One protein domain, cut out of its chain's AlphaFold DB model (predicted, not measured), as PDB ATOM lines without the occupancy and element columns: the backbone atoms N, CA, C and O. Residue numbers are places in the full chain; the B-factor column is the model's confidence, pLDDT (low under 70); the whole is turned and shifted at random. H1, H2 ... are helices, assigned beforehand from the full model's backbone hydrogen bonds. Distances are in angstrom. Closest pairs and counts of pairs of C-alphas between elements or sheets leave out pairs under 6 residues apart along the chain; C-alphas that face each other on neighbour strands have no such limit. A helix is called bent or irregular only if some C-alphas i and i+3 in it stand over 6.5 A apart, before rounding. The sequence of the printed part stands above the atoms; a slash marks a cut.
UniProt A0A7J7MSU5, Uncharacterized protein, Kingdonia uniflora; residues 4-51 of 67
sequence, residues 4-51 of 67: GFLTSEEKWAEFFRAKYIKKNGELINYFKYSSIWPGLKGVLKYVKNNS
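AT A GLANCE: This is residues 4 to 51 of the 67 residues of an uncharacterized protein of Kingdonia uniflora (UniProt A0A7J7MSU5). The printed part is an open, flat hook: the short H1 packs on H2 at one end, a long unnamed stretch loops out from H2 and folds back, and H3 sticks out as a free arm that touches no other helix. The middle between H2 and H3 is bridged only by the chain of residues 21 to 35. The 48 printed residues hold three named helices, in the order H1, H2, H3, and no named strand; the class is all helix. The whole is loose, with a radius of gyration of the C-alphas of 13.8 A, and spans 40 by 24 by 12 A.

IN THESE COORDINATES: Find C-alpha 4 at (5.286, 14.462, -14.256), where H1 begins; it takes residues 4 to 7, Gly 4 to Thr 7, and measures 5.0 A from first to last C-alpha. After three residues between them, H2 starts at C-alpha 11, at (14.144, 7.139, -11.673), and runs through residues 11 to 20, Lys 11 to Tyr 20, measuring 14.2 A from first to last C-alpha. Residues 21 to 35 belong to no named element. H3 is the longest helix, with residues 36 to 50, Ile 36 to Asn 50, and measures 20.1 A; it ends at C-alpha 50, at (8.833, -11.279, -23.309). It is irregular, but only just: C-alphas 42 and 45 are 6.6 A apart.

HOW THE PARTS SIT: Look first at H1 and H2, which touch, with 7 pairs of C-alphas within 8 A. Their closest C-alphas are those of Phe 5 and Ala 13, 5.2 A apart, and their centres are 9.4 A apart. H3 is apart from H1, and it is apart from H2 as well, although it follows H2 in the chain. Residues 33 to 51, of which 36 to 50 belong to H3, stand free. Residues 7 to 12 stand free too; of these, 7 belongs to H1 and 11 to 12 belong to H2. In the backbone of H2 every O i to N i+4 pair is within hydrogen-bond range, in H3 7 of 11 are, and H1, with 4 residues, is too short for such a pair.

THE WHOLE: The two C-alphas farthest apart are those of Asn 24 and Asn 49, at 41.0 A, while the first and last printed C-alphas, those of Gly 4 and Ser 51, are 24.2 A apart. The printed part has no cut. The link from H1 to H2 is tight, with 3 residues, and the link from H2 to H3 is long, with 15. The C-alphas of that long link lie 8 to 19 A from the mean of all C-alphas. In the B-factor column you will find a mean pLDDT of 81.7 over the printed part; the model's confidence is under 70 at residues 33 to 34.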
ATOM      1  N   GLY A   4       4.549  15.588 -14.841       77.94
ATOM      2  CA  GLY A   4       5.286  14.462 -14.256       77.94
ATOM      3  C   GLY A   4       6.793  14.444 -14.544       77.94
ATOM      4  O   GLY A   4       7.550  13.932 -13.733       77.94
ATOM      5  N   PHE A   5       7.270  15.050 -15.637       79.94
ATOM      6  CA  PHE A   5       8.715  15.172 -15.896       79.94
ATOM      7  C   PHE A   5       9.413  16.061 -14.852       79.94
ATOM      8  O   PHE A   5      10.557  15.802 -14.475       79.94
ATOM      9  N   LEU A   6       8.731  17.109 -14.381       80.94
ATOM     10  CA  LEU A   6       9.277  18.055 -13.408       80.94
ATOM     11  C   LEU A   6       9.078  17.566 -11.974       80.94
ATOM     12  O   LEU A   6       9.966  17.762 -11.153       80.94
ATOM     13  N   THR A   7       7.943  16.925 -11.688       84.81
ATOM     14  CA  THR A   7       7.522  16.638 -10.310       84.81
ATOM     15  C   THR A   7       7.698  15.189  -9.872       84.81
ATOM     16  O   THR A   7       7.649  14.930  -8.678       84.81
ATOM     17  N   SER A   8       7.876  14.232 -10.789       89.19
ATOM     18  CA  SER A   8       8.030  12.824 -10.403       89.19
ATOM     19  C   SER A   8       9.415  12.555  -9.810       89.19
ATOM     20  O   SER A   8      10.440  12.983 -10.357       89.19
ATOM     21  N   GLU A   9       9.439  11.808  -8.710       88.31
ATOM     22  CA  GLU A   9      10.647  11.274  -8.067       88.31
ATOM     23  C   GLU A   9      11.056   9.904  -8.630       88.31
ATOM     24  O   GLU A   9      12.034   9.303  -8.192       88.31
ATOM     25  N   GLU A  10      10.334   9.390  -9.627       85.19
ATOM     26  CA  GLU A  10      10.703   8.136 -10.267       85.19
ATOM     27  C   GLU A  10      12.031   8.262 -11.027       85.19
ATOM     28  O   GLU A  10      12.338   9.288 -11.644       85.19
ATOM     29  N   LYS A  11      12.805   7.170 -11.057       84.06
ATOM     30  CA  LYS A  11      14.144   7.139 -11.673       84.06
ATOM     31  C   LYS A  11      14.163   7.580 -13.134       84.06
ATOM     32  O   LYS A  11      15.154   8.150 -13.590       84.06
ATOM     33  N   TRP A  12      13.088   7.327 -13.886       82.88
ATOM     34  CA  TRP A  12      12.998   7.824 -15.258       82.88
ATOM     35  C   TRP A  12      12.976   9.356 -15.266       82.88
ATOM     36  O   TRP A  12      13.744   9.963 -16.005       82.88
ATOM     37  N   ALA A  13      12.182   9.998 -14.410       85.31
ATOM     38  CA  ALA A  13      12.069  11.450 -14.359       85.31
ATOM     39  C   ALA A  13      13.388  12.104 -13.919       85.31
ATOM     40  O   ALA A  13      13.815  13.083 -14.528       85.31
ATOM     41  N   GLU A  14      14.094  11.511 -12.952       87.50
ATOM     42  CA  GLU A  14      15.440  11.937 -12.547       87.50
ATOM     43  C   GLU A  14      16.448  11.849 -13.704       87.50
ATOM     44  O   GLU A  14      17.115  12.834 -14.029       87.50
ATOM     45  N   PHE A  15      16.510  10.701 -14.389       84.38
ATOM     46  CA  PHE A  15      17.382  10.501 -15.550       84.38
ATOM     47  C   PHE A  15      17.098  11.520 -16.659       84.38
ATOM     48  O   PHE A  15      18.010  12.090 -17.264       84.38
ATOM     49  N   PHE A  16      15.818  11.769 -16.928       83.75
ATOM     50  CA  PHE A  16      15.383  12.736 -17.923       83.75
ATOM     51  C   PHE A  16      15.762  14.172 -17.510       83.75
ATOM     52  O   PHE A  16      16.330  14.898 -18.328       83.75
ATOM     53  N   ARG A  17      15.570  14.579 -16.250       87.75
ATOM     54  CA  ARG A  17      16.038  15.885 -15.756       87.75
ATOM     55  C   ARG A  17      17.554  16.029 -15.883       87.75
ATOM     56  O   ARG A  17      18.006  16.987 -16.498       87.75
ATOM     57  N   ALA A  18      18.336  15.049 -15.435       85.81
ATOM     58  CA  ALA A  18      19.798  15.075 -15.551       85.81
ATOM     59  C   ALA A  18      20.293  15.174 -17.009       85.81
ATOM     60  O   ALA A  18      21.349  15.741 -17.289       85.81
ATOM     61  N   LYS A  19      19.532  14.625 -17.962       84.25
ATOM     62  CA  LYS A  19      19.888  14.620 -19.388       84.25
ATOM     63  C   LYS A  19      19.551  15.928 -20.113       84.25
ATOM     64  O   LYS A  19      20.297  16.315 -21.027       84.25
ATOM     65  N   TYR A  20      18.431  16.554 -19.750       85.62
ATOM     66  CA  TYR A  20      17.827  17.678 -20.477       85.62
ATOM     67  C   TYR A  20      17.864  19.015 -19.723       85.62
ATOM     68  O   TYR A  20      17.660  20.046 -20.358       85.62
ATOM     69  N   ILE A  21      18.162  19.019 -18.421       88.25
ATOM     70  CA  ILE A  21      18.364  20.220 -17.602       88.25
ATOM     71  C   ILE A  21      19.869  20.406 -17.379       88.25
ATOM     72  O   ILE A  21      20.585  19.485 -16.986       88.25
ATOM     73  N   LYS A  22      20.373  21.600 -17.675       83.94
ATOM     74  CA  LYS A  22      21.758  22.004 -17.424       83.94
ATOM     75  C   LYS A  22      21.976  22.266 -15.928       83.94
ATOM     76  O   LYS A  22      21.037  22.493 -15.176       83.94
ATOM     77  N   LYS A  23      23.240  22.346 -15.495       82.69
ATOM     78  CA  LYS A  23      23.597  22.668 -14.095       82.69
ATOM     79  C   LYS A  23      23.029  24.005 -13.593       82.69
ATOM     80  O   LYS A  23      22.825  24.151 -12.398       82.69
ATOM     81  N   ASN A  24      22.778  24.960 -14.491       84.56
ATOM     82  CA  ASN A  24      22.170  26.258 -14.177       84.56
ATOM     83  C   ASN A  24      20.626  26.225 -14.153       84.56
ATOM     84  O   ASN A  24      20.006  27.277 -14.052       84.56
ATOM     85  N   GLY A  25      20.000  25.049 -14.279       82.00
ATOM     86  CA  GLY A  25      18.542  24.892 -14.280       82.00
ATOM     87  C   GLY A  25      17.871  25.147 -15.632       82.00
ATOM     88  O   GLY A  25      16.675  24.906 -15.774       82.00
ATOM     89  N   GLU A  26      18.614  25.579 -16.654       85.94
ATOM     90  CA  GLU A  26      18.054  25.792 -17.988       85.94
ATOM     91  C   GLU A  26      17.857  24.479 -18.742       85.94
ATOM     92  O   GLU A  26      18.697  23.577 -18.706       85.94
ATOM     93  N   LEU A  27      16.788  24.409 -19.531       83.94
ATOM     94  CA  LEU A  27      16.610  23.328 -20.492       83.94
ATOM     95  C   LEU A  27      17.645  23.431 -21.618       83.94
ATOM     96  O   LEU A  27      18.058  24.516 -22.040       83.94
ATOM     97  N   ILE A  28      18.071  22.283 -22.140       85.88
ATOM     98  CA  ILE A  28      18.837  22.271 -23.383       85.88
ATOM     99  C   ILE A  28      17.963  22.809 -24.522       85.88
ATOM    100  O   ILE A  28      16.828  22.380 -24.701       85.88
ATOM    101  N   ASN A  29      18.511  23.731 -25.312       80.75
ATOM    102  CA  ASN A  29      17.818  24.309 -26.469       80.75
ATOM    103  C   ASN A  29      18.193  23.612 -27.791       80.75
ATOM    104  O   ASN A  29      18.036  24.164 -28.873       80.75
ATOM    105  N   TYR A  30      18.767  22.414 -27.709       79.81
ATOM    106  CA  TYR A  30      19.178  21.631 -28.869       79.81
ATOM    107  C   TYR A  30      18.657  20.208 -28.754       79.81
ATOM    108  O   TYR A  30      18.497  19.658 -27.659       79.81
ATOM    109  N   PHE A  31      18.411  19.594 -29.906       72.75
ATOM    110  CA  PHE A  31      17.975  18.213 -29.963       72.75
ATOM    111  C   PHE A  31      19.135  17.274 -29.607       72.75
ATOM    112  O   PHE A  31      20.150  17.232 -30.301       72.75
ATOM    113  N   LYS A  32      18.986  16.492 -28.531       73.38
ATOM    114  CA  LYS A  32      19.898  15.384 -28.220       73.38
ATOM    115  C   LYS A  32      19.351  14.087 -28.796       73.38
ATOM    116  O   LYS A  32      18.422  13.502 -28.237       73.38
ATOM    117  N   TYR A  33      19.992  13.590 -29.852       68.12
ATOM    118  CA  TYR A  33      19.788  12.211 -30.282       68.12
ATOM    119  C   TYR A  33      20.192  11.266 -29.144       68.12
ATOM    120  O   TYR A  33      21.269  11.384 -28.559       68.12
ATOM    121  N   SER A  34      19.321  10.323 -28.795       68.81
ATOM    122  CA  SER A  34      19.696   9.250 -27.880       68.81
ATOM    123  C   SER A  34      20.520   8.236 -28.664       68.81
ATOM    124  O   SER A  34      19.961   7.546 -29.505       68.81
ATOM    125  N   SER A  35      21.822   8.126 -28.400       72.69
ATOM    126  CA  SER A  35      22.677   7.081 -28.993       72.69
ATOM    127  C   SER A  35      22.248   5.667 -28.581       72.69
ATOM    128  O   SER A  35      22.478   4.707 -29.306       72.69
ATOM    129  N   ILE A  36      21.554   5.551 -27.446       73.88
ATOM    130  CA  ILE A  36      21.031   4.292 -26.903       73.88
ATOM    131  C   ILE A  36      19.724   3.880 -27.599       73.88
ATOM    132  O   ILE A  36      19.452   2.694 -27.769       73.88
ATOM    133  N   TRP A  37      18.899   4.846 -28.024       76.88
ATOM    134  CA  TRP A  37      17.562   4.569 -28.563       76.88
ATOM    135  C   TRP A  37      17.562   3.722 -29.845       76.88
ATOM    136  O   TRP A  37      16.743   2.810 -29.912       76.88
ATOM    137  N   PRO A  38      18.462   3.932 -30.829       77.62
ATOM    138  CA  PRO A  38      18.596   3.044 -31.981       77.62
ATOM    139  C   PRO A  38      18.854   1.584 -31.594       77.62
ATOM    140  O   PRO A  38      18.183   0.698 -32.118       77.62
ATOM    141  N   GLY A  39      19.758   1.335 -30.639       77.69
ATOM    142  CA  GLY A  39      20.049  -0.015 -30.144       77.69
ATOM    143  C   GLY A  39      18.859  -0.629 -29.411       77.69
ATOM    144  O   GLY A  39      18.466  -1.762 -29.684       77.69
ATOM    145  N   LEU A  40      18.205   0.154 -28.548       79.50
ATOM    146  CA  LEU A  40      17.006  -0.292 -27.846       79.50
ATOM    147  C   LEU A  40      15.854  -0.585 -28.814       79.50
ATOM    148  O   LEU A  40      15.107  -1.525 -28.579       79.50
ATOM    149  N   LYS A  41      15.721   0.154 -29.923       81.56
ATOM    150  CA  LYS A  41      14.640  -0.016 -30.910       81.56
ATOM    151  C   LYS A  41      14.578  -1.434 -31.481       81.56
ATOM    152  O   LYS A  41      13.486  -1.976 -31.618       81.56
ATOM    153  N   GLY A  42      15.734  -2.031 -31.786       81.81
ATOM    154  CA  GLY A  42      15.815  -3.404 -32.294       81.81
ATOM    155  C   GLY A  42      15.420  -4.446 -31.245       81.81
ATOM    156  O   GLY A  42      14.752  -5.429 -31.555       81.81
ATOM    157  N   VAL A  43      15.767  -4.189 -29.983       83.50
ATOM    158  CA  VAL A  43      15.499  -5.097 -28.857       83.50
ATOM    159  C   VAL A  43      14.090  -4.899 -28.283       83.50
ATOM    160  O   VAL A  43      13.517  -5.822 -27.711       83.50
ATOM    161  N   LEU A  44      13.476  -3.731 -28.488       84.06
ATOM    162  CA  LEU A  44      12.185  -3.352 -27.911       84.06
ATOM    163  C   LEU A  44      11.063  -4.312 -28.309       84.06
ATOM    164  O   LEU A  44      10.194  -4.600 -27.493       84.06
ATOM    165  N   LYS A  45      11.096  -4.848 -29.537       81.94
ATOM    166  CA  LYS A  45      10.144  -5.875 -29.985       81.94
ATOM    167  C   LYS A  45      10.253  -7.142 -29.132       81.94
ATOM    168  O   LYS A  45       9.238  -7.673 -28.696       81.94
ATOM    169  N   TYR A  46      11.474  -7.597 -28.863       84.88
ATOM    170  CA  TYR A  46      11.723  -8.773 -28.032       84.88
ATOM    171  C   TYR A  46      11.370  -8.510 -26.572       84.88
ATOM    172  O   TYR A  46      10.709  -9.340 -25.959       84.88
ATOM    173  N   VAL A  47      11.735  -7.345 -26.035       84.38
ATOM    174  CA  VAL A  47      11.369  -6.946 -24.669       84.38
ATOM    175  C   VAL A  47       9.852  -6.920 -24.529       84.38
ATOM    176  O   VAL A  47       9.327  -7.545 -23.621       84.38
ATOM    177  N   LYS A  48       9.130  -6.283 -25.458       80.75
ATOM    178  CA  LYS A  48       7.665  -6.204 -25.414       80.75
ATOM    179  C   LYS A  48       7.002  -7.581 -25.472       80.75
ATOM    180  O   LYS A  48       6.025  -7.796 -24.768       80.75
ATOM    181  N   ASN A  49       7.533  -8.498 -26.279       83.06
ATOM    182  CA  ASN A  49       6.994  -9.853 -26.394       83.06
ATOM    183  C   ASN A  49       7.291 -10.730 -25.167       83.06
ATOM    184  O   ASN A  49       6.518 -11.636 -24.883       83.06
ATOM    185  N   ASN A  50       8.399 -10.482 -24.462       79.56
ATOM    186  CA  ASN A  50       8.833 -11.279 -23.309       79.56
ATOM    187  C   ASN A  50       8.568 -10.597 -21.956       79.56
ATOM    188  O   ASN A  50       8.959 -11.124 -20.919       79.56
ATOM    189  N   SER A  51       7.933  -9.423 -21.949       79.94
ATOM    190  CA  SER A  51       7.572  -8.715 -20.720       79.94
ATOM    191  C   SER A  51       6.084  -8.883 -20.460       79.94
ATOM    192  O   SER A  51       5.257  -8.484 -21.280       79.94
TER     193      SER A  51